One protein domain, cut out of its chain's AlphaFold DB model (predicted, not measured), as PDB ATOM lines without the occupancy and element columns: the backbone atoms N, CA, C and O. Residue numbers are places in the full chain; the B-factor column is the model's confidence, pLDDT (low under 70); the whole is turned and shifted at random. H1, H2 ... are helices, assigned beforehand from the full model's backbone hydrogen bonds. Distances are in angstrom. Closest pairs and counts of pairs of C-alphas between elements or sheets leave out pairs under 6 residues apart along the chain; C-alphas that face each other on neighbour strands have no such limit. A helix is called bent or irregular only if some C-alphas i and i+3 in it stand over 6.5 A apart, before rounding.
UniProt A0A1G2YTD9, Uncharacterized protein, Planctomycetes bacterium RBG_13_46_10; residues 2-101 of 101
ATOM      1  N   ILE A   2      80.932  60.128   4.216       93.25
ATOM      2  CA  ILE A   2      82.212  60.774   4.570       93.25
ATOM      3  C   ILE A   2      82.910  60.144   5.786       93.25
ATOM      4  O   ILE A   2      84.098  59.861   5.716       93.25
ATOM      5  N   TYR A   3      82.160  59.805   6.840       93.44
ATOM      6  CA  TYR A   3      82.695  59.109   8.016       93.44
ATOM      7  C   TYR A   3      83.406  57.794   7.655       93.44
ATOM      8  O   TYR A   3      84.522  57.560   8.093       93.44
ATOM      9  N   ILE A   4      82.799  56.967   6.798       93.88
ATOM     10  CA  ILE A   4      83.375  55.680   6.379       93.88
ATOM     11  C   ILE A   4      84.667  55.888   5.586       93.88
ATOM     12  O   ILE A   4      85.633  55.162   5.795       93.88
ATOM     13  N   ILE A   5      84.714  56.899   4.713       95.06
ATOM     14  CA  ILE A   5      85.926  57.237   3.951       95.06
ATOM     15  C   ILE A   5      87.057  57.637   4.907       95.06
ATOM     16  O   ILE A   5      88.169  57.123   4.797       95.06
ATOM     17  N   LEU A   6      86.761  58.510   5.875       96.12
ATOM     18  CA  LEU A   6      87.726  58.933   6.892       96.12
ATOM     19  C   LEU A   6      88.171  57.759   7.772       96.12
ATOM     20  O   LEU A   6      89.350  57.649   8.090       96.12
ATOM     21  N   LEU A   7      87.257  56.849   8.117       94.50
ATOM     22  CA  LEU A   7      87.553  55.659   8.911       94.50
ATOM     23  C   LEU A   7      88.494  54.706   8.166       94.50
ATOM     24  O   LEU A   7      89.466  54.230   8.743       94.50
ATOM     25  N   VAL A   8      88.255  54.464   6.875       93.31
ATOM     26  CA  VAL A   8      89.150  53.652   6.036       93.31
ATOM     27  C   VAL A   8      90.529  54.300   5.932       93.31
ATOM     28  O   VAL A   8      91.538  53.621   6.112       93.31
ATOM     29  N   LEU A   9      90.590  55.614   5.701       94.75
ATOM     30  CA  LEU A   9      91.857  56.343   5.650       94.75
ATOM     31  C   LEU A   9      92.615  56.249   6.984       94.75
ATOM     32  O   LEU A   9      93.818  55.997   6.989       94.75
ATOM     33  N   PHE A  10      91.910  56.378   8.109       95.06
ATOM     34  CA  PHE A  10      92.472  56.214   9.447       95.06
ATOM     35  C   PHE A  10      93.065  54.824   9.650       95.06
ATOM     36  O   PHE A  10      94.213  54.709  10.074       95.06
ATOM     37  N   LEU A  11      92.328  53.776   9.283       93.50
ATOM     38  CA  LEU A  11      92.799  52.397   9.379       93.50
ATOM     39  C   LEU A  11      94.054  52.155   8.529       93.50
ATOM     40  O   LEU A  11      94.999  51.508   8.985       93.50
ATOM     41  N   LEU A  12      94.101  52.713   7.317       92.81
ATOM     42  CA  LEU A  12      95.274  52.604   6.452       92.81
ATOM     43  C   LEU A  12      96.491  53.323   7.050       92.81
ATOM     44  O   LEU A  12      97.579  52.741   7.088       92.81
ATOM     45  N   LEU A  13      96.313  54.544   7.562       92.88
ATOM     46  CA  LEU A  13      97.379  55.297   8.227       92.88
ATOM     47  C   LEU A  13      97.873  54.576   9.484       92.88
ATOM     48  O   LEU A  13      99.080  54.437   9.671       92.88
ATOM     49  N   MET A  14      96.958  54.038  10.292       92.19
ATOM     50  CA  MET A  14      97.287  53.254  11.479       92.19
ATOM     51  C   MET A  14      98.156  52.045  11.130       92.19
ATOM     52  O   MET A  14      99.202  51.848  11.746       92.19
ATOM     53  N   GLY A  15      97.798  51.275  10.099       91.56
ATOM     54  CA  GLY A  15      98.621  50.150   9.650       91.56
ATOM     55  C   GLY A  15     100.008  50.571   9.142       91.56
ATOM     56  O   GLY A  15     100.989  49.875   9.409       91.56
ATOM     57  N   ALA A  16     100.123  51.721   8.465       90.62
ATOM     58  CA  ALA A  16     101.404  52.237   7.975       90.62
ATOM     59  C   ALA A  16     102.319  52.675   9.129       90.62
ATOM     60  O   ALA A  16     103.491  52.293   9.165       90.62
ATOM     61  N   VAL A  17     101.771  53.409  10.103       91.25
ATOM     62  CA  VAL A  17     102.478  53.864  11.312       91.25
ATOM     63  C   VAL A  17     102.922  52.684  12.170       91.25
ATOM     64  O   VAL A  17     104.071  52.639  12.614       91.25
ATOM     65  N   ILE A  18     102.042  51.695  12.364       89.19
ATOM     66  CA  ILE A  18     102.391  50.439  13.033       89.19
ATOM     67  C   ILE A  18     103.577  49.798  12.312       89.19
ATOM     68  O   ILE A  18     104.554  49.428  12.959       89.19
ATOM     69  N   SER A  19     103.538  49.715  10.980       88.50
ATOM     70  CA  SER A  19     104.635  49.124  10.221       88.50
ATOM     71  C   SER A  19     105.969  49.847  10.411       88.50
ATOM     72  O   SER A  19     106.974  49.205  10.724       88.50
ATOM     73  N   GLY A  20     105.971  51.182  10.312       86.88
ATOM     74  CA  GLY A  20     107.157  52.006  10.564       86.88
ATOM     75  C   GLY A  20     107.720  51.803  11.971       86.88
ATOM     76  O   GLY A  20     108.909  51.528  12.128       86.88
ATOM     77  N   THR A  21     106.846  51.815  12.980       87.50
ATOM     78  CA  THR A  21     107.221  51.645  14.393       87.50
ATOM     79  C   THR A  21     107.798  50.253  14.670       87.50
ATOM     80  O   THR A  21     108.808  50.118  15.363       87.50
ATOM     81  N   PHE A  22     107.184  49.194  14.128       85.69
ATOM     82  CA  PHE A  22     107.703  47.829  14.261       85.69
ATOM     83  C   PHE A  22     109.043  47.675  13.549       85.69
ATOM     84  O   PHE A  22     109.967  47.093  14.116       85.69
ATOM     85  N   ALA A  23     109.169  48.210  12.334       85.88
ATOM     86  CA  ALA A  23     110.416  48.166  11.589       85.88
ATOM     87  C   ALA A  23     111.538  48.879  12.354       85.88
ATOM     88  O   ALA A  23     112.616  48.310  12.500       85.88
ATOM     89  N   GLU A  24     111.280  50.070  12.900       86.00
ATOM     90  CA  GLU A  24     112.247  50.844  13.685       86.00
ATOM     91  C   GLU A  24     112.778  50.073  14.899       86.00
ATOM     92  O   GLU A  24     113.989  50.057  15.126       86.00
ATOM     93  N   ARG A  25     111.889  49.379  15.625       85.44
ATOM     94  CA  ARG A  25     112.232  48.563  16.802       85.44
ATOM     95  C   ARG A  25     112.862  47.208  16.459       85.44
ATOM     96  O   ARG A  25     113.479  46.599  17.327       85.44
ATOM     97  N   SER A  26     112.701  46.729  15.226       82.94
ATOM     98  CA  SER A  26     113.229  45.431  14.785       82.94
ATOM     99  C   SER A  26     114.701  45.519  14.382       82.94
ATOM    100  O   SER A  26     115.165  46.548  13.871       82.94
ATOM    101  N   SER A  27     115.420  44.407  14.564       83.69
ATOM    102  CA  SER A  27     116.797  44.240  14.088       83.69
ATOM    103  C   SER A  27     116.867  44.406  12.560       83.69
ATOM    104  O   SER A  27     115.879  44.197  11.856       83.69
ATOM    105  N   LYS A  28     118.037  44.757  12.004       79.44
ATOM    106  CA  LYS A  28     118.202  44.841  10.536       79.44
ATOM    107  C   LYS A  28     117.929  43.510   9.821       79.44
ATOM    108  O   LYS A  28     117.564  43.542   8.650       79.44
ATOM    109  N   ILE A  29     118.112  42.382  10.509       80.75
ATOM    110  CA  ILE A  29     117.949  41.032   9.955       80.75
ATOM    111  C   ILE A  29     116.460  40.716   9.757       80.75
ATOM    112  O   ILE A  29     116.082  40.182   8.720       80.75
ATOM    113  N   ASP A  30     115.609  41.132  10.698       78.06
ATOM    114  CA  ASP A  30     114.159  40.864  10.672       78.06
ATOM    115  C   ASP A  30     113.353  41.961   9.956       78.06
ATOM    116  O   ASP A  30     112.135  41.865   9.776       78.06
ATOM    117  N   ARG A  31     114.027  43.050   9.577       81.94
ATOM    118  CA  ARG A  31     113.415  44.232   8.981       81.94
ATOM    119  C   ARG A  31     113.324  44.092   7.454       81.94
ATOM    120  O   ARG A  31     114.331  43.800   6.813       81.94
ATOM    121  N   PRO A  32     112.171  44.404   6.834       82.25
ATOM    122  CA  PRO A  32     112.068  44.482   5.380       82.25
ATOM    123  C   PRO A  32     113.043  45.518   4.777       82.25
ATOM    124  O   PRO A  32     113.180  46.608   5.345       82.25
ATOM    125  N   PRO A  33     113.654  45.257   3.601       84.12
ATOM    126  CA  PRO A  33     114.648  46.150   2.987       84.12
ATOM    127  C   PRO A  33     114.169  47.590   2.758       84.12
ATOM    128  O   PRO A  33     114.951  48.532   2.868       84.12
ATOM    129  N   ILE A  34     112.868  47.781   2.514       82.88
ATOM    130  CA  ILE A  34     112.239  49.103   2.362       82.88
ATOM    131  C   ILE A  34     112.489  50.021   3.571       82.88
ATOM    132  O   ILE A  34     112.634  51.230   3.419       82.88
ATOM    133  N   TYR A  35     112.633  49.448   4.770       84.50
ATOM    134  CA  TYR A  35     112.878  50.173   6.016       84.50
ATOM    135  C   TYR A  35     114.371  50.233   6.397       84.50
ATOM    136  O   TYR A  35     114.727  50.618   7.513       84.50
ATOM    137  N   TYR A  36     115.298  49.858   5.512       84.62
ATOM    138  CA  TYR A  36     116.734  50.036   5.786       84.62
ATOM    139  C   TYR A  36     117.139  51.512   5.770       84.62
ATOM    140  O   TYR A  36     118.066  51.913   6.479       84.62
ATOM    141  N   ASN A  37     116.412  52.333   5.014       86.06
ATOM    142  CA  ASN A  37     116.605  53.772   4.980       86.06
ATOM    143  C   ASN A  37     115.969  54.436   6.218       86.06
ATOM    144  O   ASN A  37     114.747  54.465   6.368       86.06
ATOM    145  N   LYS A  38     116.807  55.012   7.092       83.75
ATOM    146  CA  LYS A  38     116.360  55.723   8.303       83.75
ATOM    147  C   LYS A  38     115.457  56.920   7.989       83.75
ATOM    148  O   LYS A  38     114.472  57.118   8.692       83.75
ATOM    149  N   SER A  39     115.746  57.677   6.930       85.69
ATOM    150  CA  SER A  39     114.913  58.813   6.516       85.69
ATOM    151  C   SER A  39     113.526  58.358   6.061       85.69
ATOM    152  O   SER A  39     112.536  59.026   6.338       85.69
ATOM    153  N   PHE A  40     113.433  57.186   5.424       87.19
ATOM    154  CA  PHE A  40     112.145  56.612   5.033       87.19
ATOM    155  C   PHE A  40     111.316  56.171   6.246       87.19
ATOM    156  O   PHE A  40     110.121  56.445   6.301       87.19
ATOM    157  N   ILE A  41     111.946  55.553   7.254       87.75
ATOM    158  CA  ILE A  41     111.269  55.236   8.524       87.75
ATOM    159  C   ILE A  41     110.728  56.509   9.178       87.75
ATOM    160  O   ILE A  41     109.567  56.536   9.573       87.75
ATOM    161  N   GLN A  42     111.539  57.568   9.258       87.81
ATOM    162  CA  GLN A  42     111.108  58.844   9.834       87.81
ATOM    163  C   GLN A  42     109.910  59.440   9.085       87.81
ATOM    164  O   GLN A  42     108.982  59.926   9.725       87.81
ATOM    165  N   LEU A  43     109.885  59.343   7.752       88.75
ATOM    166  CA  LEU A  43     108.746  59.786   6.947       88.75
ATOM    167  C   LEU A  43     107.472  58.979   7.242       88.75
ATOM    168  O   LEU A  43     106.401  59.557   7.395       88.75
ATOM    169  N   ILE A  44     107.574  57.651   7.351       89.81
ATOM    170  CA  ILE A  44     106.423  56.813   7.718       89.81
ATOM    171  C   ILE A  44     105.949  57.138   9.138       89.81
ATOM    172  O   ILE A  44     104.749  57.260   9.367       89.81
ATOM    173  N   ASN A  45     106.869  57.344  10.078       87.25
ATOM    174  CA  ASN A  45     106.525  57.734  11.442       87.25
ATOM    175  C   ASN A  45     105.897  59.137  11.507       87.25
ATOM    176  O   ASN A  45     105.064  59.383  12.374       87.25
ATOM    177  N   PHE A  46     106.211  60.038  10.569       90.31
ATOM    178  CA  PHE A  46     105.548  61.340  10.462       90.31
ATOM    179  C   PHE A  46     104.042  61.209  10.173       90.31
ATOM    180  O   PHE A  46     103.267  62.059  10.612       90.31
ATOM    181  N   LEU A  47     103.593  60.110   9.543       91.62
ATOM    182  CA  LEU A  47     102.165  59.812   9.343       91.62
ATOM    183  C   LEU A  47     101.393  59.620  10.661       91.62
ATOM    184  O   LEU A  47     100.161  59.647  10.649       91.62
ATOM    185  N   LEU A  48     102.082  59.489  11.800       91.88
ATOM    186  CA  LEU A  48     101.456  59.484  13.122       91.88
ATOM    187  C   LEU A  48     100.649  60.766  13.366       91.88
ATOM    188  O   LEU A  48      99.548  60.696  13.904       91.88
ATOM    189  N   ILE A  49     101.158  61.926  12.937       93.62
ATOM    190  CA  ILE A  49     100.491  63.220  13.138       93.62
ATOM    191  C   ILE A  49      99.127  63.263  12.426       93.62
ATOM    192  O   ILE A  49      98.115  63.440  13.111       93.62
ATOM    193  N   PRO A  50      99.034  63.065  11.093       94.94
ATOM    194  CA  PRO A  50      97.742  63.058  10.413       94.94
ATOM    195  C   PRO A  50      96.834  61.917  10.885       94.94
ATOM    196  O   PRO A  50      95.622  62.104  10.930       94.94
ATOM    197  N   MET A  51      97.384  60.768  11.296       94.94
ATOM    198  CA  MET A  51      96.597  59.681  11.890       94.94
ATOM    199  C   MET A  51      95.902  60.119  13.189       94.94
ATOM    200  O   MET A  51      94.714  59.852  13.362       94.94
ATOM    201  N   VAL A  52      96.615  60.805  14.091       95.69
ATOM    202  CA  VAL A  52      96.055  61.308  15.359       95.69
ATOM    203  C   VAL A  52      94.998  62.381  15.106       95.69
ATOM    204  O   VAL A  52      93.927  62.333  15.708       95.69
ATOM    205  N   ILE A  53      95.252  63.312  14.182       97.00
ATOM    206  CA  ILE A  53      94.263  64.331  13.794       97.00
ATOM    207  C   ILE A  53      92.988  63.654  13.280       97.00
ATOM    208  O   ILE A  53      91.884  63.990  13.706       97.00
ATOM    209  N   LEU A  54      93.137  62.661  12.404       96.25
ATOM    210  CA  LEU A  54      92.011  61.938  11.828       96.25
ATOM    211  C   LEU A  54      91.235  61.140  12.884       96.25
ATOM    212  O   LEU A  54      90.007  61.113  12.839       96.25
ATOM    213  N   PHE A  55      91.926  60.555  13.866       96.12
ATOM    214  CA  PHE A  55      91.290  59.907  15.012       96.12
ATOM    215  C   PHE A  55      90.419  60.886  15.809       96.12
ATOM    216  O   PHE A  55      89.267  60.573  16.098       96.12
ATOM    217  N   ILE A  56      90.923  62.088  16.108       97.31
ATOM    218  CA  ILE A  56      90.155  63.124  16.818       97.31
ATOM    219  C   ILE A  56      88.904  63.511  16.019       97.31
ATOM    220  O   ILE A  56      87.810  63.559  16.577       97.31
ATOM    221  N   VAL A  57      89.039  63.727  14.707       97.00
ATOM    222  CA  VAL A  57      87.899  64.045  13.831       97.00
ATOM    223  C   VAL A  57      86.857  62.923  13.848       97.00
ATOM    224  O   VAL A  57      85.667  63.189  13.997       97.00
ATOM    225  N   LEU A  58      87.284  61.662  13.739       97.50
ATOM    226  CA  LEU A  58      86.385  60.506  13.791       97.50
ATOM    227  C   LEU A  58      85.678  60.376  15.146       97.50
ATOM    228  O   LEU A  58      84.485  60.077  15.180       97.50
ATOM    229  N   MET A  59      86.382  60.659  16.244       96.75
ATOM    230  CA  MET A  59      85.808  60.683  17.590       96.75
ATOM    231  C   MET A  59      84.731  61.762  17.742       96.75
ATOM    232  O   MET A  59      83.720  61.513  18.392       96.75
ATOM    233  N   ILE A  60      84.908  62.934  17.123       96.69
ATOM    234  CA  ILE A  60      83.890  63.999  17.119       96.69
ATOM    235  C   ILE A  60      82.647  63.570  16.328       96.69
ATOM    236  O   ILE A  60      81.529  63.877  16.735       96.69
ATOM    237  N   LEU A  61      82.829  62.863  15.208       95.69
ATOM    238  CA  LEU A  61      81.725  62.443  14.341       95.69
ATOM    239  C   LEU A  61      80.904  61.290  14.933       95.69
ATOM    240  O   LEU A  61      79.679  61.371  14.969       95.69
ATOM    241  N   ASP A  62      81.566  60.217  15.370       94.69
ATOM    242  CA  ASP A  62      80.920  59.068  16.012       94.69
ATOM    243  C   ASP A  62      81.922  58.326  16.903       94.69
ATOM    244  O   ASP A  62      82.652  57.425  16.474       94.69
ATOM    245  N   TRP A  63      81.973  58.715  18.173       95.88
ATOM    246  CA  TRP A  63      82.922  58.153  19.132       95.88
ATOM    247  C   TRP A  63      82.692  56.663  19.418       95.88
ATOM    248  O   TRP A  63      83.656  55.940  19.671       95.88
ATOM    249  N   LYS A  64      81.443  56.172  19.359       95.88
ATOM    250  CA  LYS A  64      81.119  54.775  19.699       95.88
ATOM    251  C   LYS A  64      81.694  53.828  18.656       95.88
ATOM    252  O   LYS A  64      82.424  52.899  19.002       95.88
ATOM    253  N   ILE A  65      81.392  54.084  17.381       93.44
ATOM    254  CA  ILE A  65      81.884  53.253  16.277       93.44
ATOM    255  C   ILE A  65      83.403  53.387  16.163       93.44
ATOM    256  O   ILE A  65      84.101  52.379  16.044       93.44
ATOM    257  N   THR A  66      83.928  54.610  16.274       94.69
ATOM    258  CA  THR A  66      85.368  54.871  16.149       94.69
ATOM    259  C   THR A  66      86.169  54.110  17.199       94.69
ATOM    260  O   THR A  66      87.163  53.473  16.849       94.69
ATOM    261  N   LEU A  67      85.731  54.105  18.463       93.94
ATOM    262  CA  LEU A  67      86.403  53.346  19.520       93.94
ATOM    263  C   LEU A  67      86.377  51.842  19.257       93.94
ATOM    264  O   LEU A  67      87.422  51.204  19.349       93.94
ATOM    265  N   ILE A  68      85.214  51.283  18.907       94.19
ATOM    266  CA  ILE A  68      85.077  49.845  18.634       94.19
ATOM    267  C   ILE A  68      86.014  49.439  17.496       94.19
ATOM    268  O   ILE A  68      86.799  48.501  17.636       94.19
ATOM    269  N   VAL A  69      85.977  50.170  16.384       91.81
ATOM    270  CA  VAL A  69      86.802  49.868  15.213       91.81
ATOM    271  C   VAL A  69      88.283  50.047  15.522       91.81
ATOM    272  O   VAL A  69      89.078  49.201  15.126       91.81
ATOM    273  N   THR A  70      88.663  51.085  16.267       90.69
ATOM    274  CA  THR A  70      90.062  51.306  16.665       90.69
ATOM    275  C   THR A  70      90.565  50.197  17.585       90.69
ATOM    276  O   THR A  70      91.680  49.718  17.401       90.69
ATOM    277  N   LEU A  71      89.745  49.739  18.535       90.50
ATOM    278  CA  LEU A  71      90.091  48.636  19.431       90.50
ATOM    279  C   LEU A  71      90.309  47.338  18.641       90.50
ATOM    280  O   LEU A  71      91.333  46.678  18.805       90.50
ATOM    281  N   ILE A  72      89.382  47.000  17.739       89.62
ATOM    282  CA  ILE A  72      89.502  45.830  16.859       89.62
ATOM    283  C   ILE A  72      90.742  45.974  15.969       89.62
ATOM    284  O   ILE A  72      91.539  45.045  15.870       89.62
ATOM    285  N   ALA A  73      90.951  47.139  15.355       87.31
ATOM    286  CA  ALA A  73      92.099  47.408  14.499       87.31
ATOM    287  C   ALA A  73      93.425  47.314  15.254       87.31
ATOM    288  O   ALA A  73      94.397  46.818  14.696       87.31
ATOM    289  N   TRP A  74      93.469  47.734  16.519       84.88
ATOM    290  CA  TRP A  74      94.642  47.595  17.374       84.88
ATOM    291  C   TRP A  74      94.925  46.127  17.713       84.88
ATOM    292  O   TRP A  74      96.060  45.676  17.555       84.88
ATOM    293  N   LEU A  75      93.892  45.352  18.068       84.25
ATOM    294  CA  LEU A  75      94.003  43.911  18.336       84.25
ATOM    295  C   LEU A  75      94.433  43.116  17.090       84.25
ATOM    296  O   LEU A  75      95.275  42.223  17.170       84.25
ATOM    297  N   LEU A  76      93.901  43.470  15.918       77.88
ATOM    298  CA  LEU A  76      94.286  42.897  14.620       77.88
ATOM    299  C   LEU A  76      95.597  43.495  14.066       77.88
ATOM    300  O   LEU A  76      96.149  43.000  13.071       77.88
ATOM    301  N   GLY A  77      96.095  44.556  14.705       63.16
ATOM    302  CA  GLY A  77      97.001  45.559  14.145       63.16
ATOM    303  C   GLY A  77      98.393  45.061  13.796       63.16
ATOM    304  O   GLY A  77      99.077  45.686  12.992       63.16
ATOM    305  N   GLY A  78      98.817  43.906  14.304       61.16
ATOM    306  CA  GLY A  78     100.144  43.378  13.994       61.16
ATOM    307  C   GLY A  78     100.270  42.716  12.616       61.16
ATOM    308  O   GLY A  78     101.352  42.740  12.032       61.16
ATOM    309  N   ARG A  79      99.205  42.087  12.094       70.56
ATOM    310  CA  ARG A  79      99.351  41.101  10.999       70.56
ATOM    311  C   ARG A  79      98.664  41.480   9.692       70.56
ATOM    312  O   ARG A  79      99.297  41.394   8.644       70.56
ATOM    313  N   ILE A  80      97.390  41.868   9.736       80.44
ATOM    314  CA  ILE A  80      96.592  42.086   8.516       80.44
ATOM    315  C   ILE A  80      96.678  43.546   8.086       80.44
ATOM    316  O   ILE A  80      97.088  43.838   6.964       80.44
ATOM    317  N   LEU A  81      96.361  44.460   9.006       81.19
ATOM    318  CA  LEU A  81      96.325  45.892   8.721       81.19
ATOM    319  C   LEU A  81      97.696  46.410   8.274       81.19
ATOM    320  O   LEU A  81      97.791  47.135   7.290       81.19
ATOM    321  N   ARG A  82      98.766  45.934   8.926       82.75
ATOM    322  CA  ARG A  82     100.150  46.235   8.549       82.75
ATOM    323  C   ARG A  82     100.442  45.881   7.090       82.75
ATOM    324  O   ARG A  82     100.890  46.740   6.345       82.75
ATOM    325  N   ARG A  83     100.142  44.645   6.668       83.44
ATOM    326  CA  ARG A  83     100.412  44.170   5.298       83.44
ATOM    327  C   ARG A  83      99.624  44.950   4.249       83.44
ATOM    328  O   ARG A  83     100.169  45.294   3.204       83.44
ATOM    329  N   ILE A  84      98.350  45.230   4.525       85.00
ATOM    330  CA  ILE A  84      97.490  45.993   3.611       85.00
ATOM    331  C   ILE A  84      98.030  47.418   3.456       85.00
ATOM    332  O   ILE A  84      98.220  47.889   2.336       85.00
ATOM    333  N   SER A  85      98.350  48.086   4.565       84.31
ATOM    334  CA  SER A  85      98.913  49.437   4.538       84.31
ATOM    335  C   SER A  85     100.312  49.491   3.930       84.31
ATOM    336  O   SER A  85     100.640  50.459   3.245       84.31
ATOM    337  N   GLU A  86     101.135  48.457   4.128       85.50
ATOM    338  CA  GLU A  86     102.422  48.327   3.446       85.50
ATOM    339  C   GLU A  86     102.235  48.317   1.929       85.50
ATOM    340  O   GLU A  86     102.933  49.033   1.215       85.50
ATOM    341  N   PHE A  87     101.255  47.558   1.440       87.06
ATOM    342  CA  PHE A  87     100.983  47.450   0.014       87.06
ATOM    343  C   PHE A  87     100.381  48.726  -0.589       87.06
ATOM    344  O   PHE A  87     100.771  49.126  -1.685       87.06
ATOM    345  N   ILE A  88      99.453  49.371   0.123       87.75
ATOM    346  CA  ILE A  88      98.686  50.516  -0.391       87.75
ATOM    347  C   ILE A  88      99.419  51.849  -0.199       87.75
ATOM    348  O   ILE A  88      99.328  52.715  -1.063       87.75
ATOM    349  N   ILE A  89     100.131  52.039   0.916       86.81
ATOM    350  CA  ILE A  89     100.771  53.320   1.259       86.81
ATOM    351  C   ILE A  89     102.290  53.208   1.181       86.81
ATOM    352  O   ILE A  89     102.930  53.953   0.442       86.81
ATOM    353  N   VAL A  90     102.883  52.285   1.942       85.25
ATOM    354  CA  VAL A  90     104.337  52.284   2.172       85.25
ATOM    355  C   VAL A  90     105.108  51.972   0.888       85.25
ATOM    356  O   VAL A  90     106.048  52.688   0.552       85.25
ATOM    357  N   LEU A  91     104.726  50.925   0.153       86.19
ATOM    358  CA  LEU A  91     105.406  50.521  -1.078       86.19
ATOM    359  C   LEU A  91     105.317  51.594  -2.176       86.19
ATOM    360  O   LEU A  91     106.357  51.911  -2.758       86.19
ATOM    361  N   PRO A  92     104.141  52.185  -2.469       85.62
ATOM    362  CA  PRO A  92     104.057  53.310  -3.394       85.62
ATOM    363  C   PRO A  92     104.902  54.506  -2.956       85.62
ATOM    364  O   PRO A  92     105.645  55.045  -3.774       85.62
ATOM    365  N   LEU A  93     104.862  54.871  -1.669       86.00
ATOM    366  CA  LEU A  93     105.650  55.984  -1.138       86.00
ATOM    367  C   LEU A  93     107.158  55.735  -1.299       86.00
ATOM    368  O   LEU A  93     107.898  56.620  -1.720       86.00
ATOM    369  N   TYR A  94     107.609  54.511  -1.028       85.44
ATOM    370  CA  TYR A  94     109.002  54.110  -1.216       85.44
ATOM    371  C   TYR A  94     109.438  54.189  -2.686       85.44
ATOM    372  O   TYR A  94     110.513  54.708  -2.988       85.44
ATOM    373  N   LYS A  95     108.594  53.708  -3.611       84.69
ATOM    374  CA  LYS A  95     108.866  53.762  -5.056       84.69
ATOM    375  C   LYS A  95     108.969  55.194  -5.573       84.69
ATOM    376  O   LYS A  95     109.827  55.450  -6.411       84.69
ATOM    377  N   LEU A  96     108.127  56.104  -5.081       83.31
ATOM    378  CA  LEU A  96     108.199  57.524  -5.437       83.31
ATOM    379  C   LEU A  96     109.550  58.121  -5.025       83.31
ATOM    380  O   LEU A  96     110.225  58.719  -5.853       83.31
ATOM    381  N   ILE A  97     110.000  57.846  -3.798       79.50
ATOM    382  CA  ILE A  97     111.264  58.384  -3.278       79.50
ATOM    383  C   ILE A  97     112.493  57.824  -4.004       79.50
ATOM    384  O   ILE A  97     113.461  58.550  -4.206       79.50
ATOM    385  N   ILE A  98     112.497  56.539  -4.381       74.38
ATOM    386  CA  ILE A  98     113.615  55.979  -5.160       74.38
ATOM    387  C   ILE A  98     113.641  56.557  -6.567       74.38
ATOM    388  O   ILE A  98     114.717  56.812  -7.081       74.38
ATOM    389  N   LYS A  99     112.481  56.746  -7.199       62.72
ATOM    390  CA  LYS A  99     112.421  57.251  -8.574       62.72
ATOM    391  C   LYS A  99     112.910  58.702  -8.690       62.72
ATOM    392  O   LYS A  99     113.288  59.122  -9.776       62.72
ATOM    393  N   GLU A 100     112.879  59.450  -7.592       56.97
ATOM    394  CA  GLU A 100     113.387  60.823  -7.501       56.97
ATOM    395  C   GLU A 100     114.894  60.915  -7.191       56.97
ATOM    396  O   GLU A 100     115.441  62.016  -7.216       56.97
ATOM    397  N   LYS A 101     115.572  59.793  -6.908       50.94
ATOM    398  CA  LYS A 101     117.027  59.724  -6.697       50.94
ATOM    399  C   LYS A 101     117.746  59.096  -7.881       50.94
ATOM    400  O   LYS A 101     118.873  59.564  -8.145       50.94
TER     401      LYS A 101
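What this domain is: This is residues 2 to 101 of the 101 residues of an uncharacterized protein of Planctomycetes bacterium RBG_13_46_10 (UniProt A0A1G2YTD9). Helix H1 runs through the middle; H2 and then H3a come back along one side of it, and H3b folds back beside H3a. On H1's other side H4a crosses it, and H4b leads on at an angle to the chain's end. The printed part has 100 residues with four named helices, H1 to H4 in order, and no named strand: the class is all helix. It is compact, with a radius of gyration of the C-alphas of 14.0 A, and only just elongated, spanning 42 by 27 by 19 A.

Where its parts are: H1, residues 2 to 25, begins at C-alpha 2 (82.212, 60.774, 4.570) and is 34.6 A long. H2 is residues 38 to 46, 12.4 A. H3, residues 48 to 75, was assigned as one helix by its hydrogen bonds but is bent: C-alphas 61 and 64 are 9.4 A apart. Its arms are H3a, residues 48 to 61, 20.0 A, and H3b, residues 64 to 75, 16.9 A. H4, residues 80 to 99, likewise one helix by its hydrogen bonds, is bent, with C-alphas 88 and 91 6.8 A apart. Its arms are H4a, residues 80 to 88, 12.4 A, and H4b, residues 91 to 99, 12.3 A, ending at C-alpha 99 (112.421, 57.251, -8.574).

How they stand to each other: H1 is the hub. With residues 16 to 24 alone it touches H2, a hairpin; the closest C-alphas, of Val 17 and Asn 45, are 5.6 A apart. H1 touches H3a at a shallow tilt of 31 degrees, opposite ways, closest at the C-alphas of Leu 13 and Met 51, 5.8 A. Residues 11 to 19 alone touch H4a, about perpendicular at 83 degrees, the C-alphas of Gly 15 and Arg 82 being closest at 4.3 A. H1 and H4b are apart. In these helices and arms every O i to N i+4 pair is within hydrogen-bond range.

The domain as a whole: The C-alphas farthest apart, of Lys 64 and Lys 101, are 44.8 A apart. The printed part has no cut. The link from H1 to H2, 12 residues, is long. Residues 77 to 78 and 99 to 101 have pLDDT under 70.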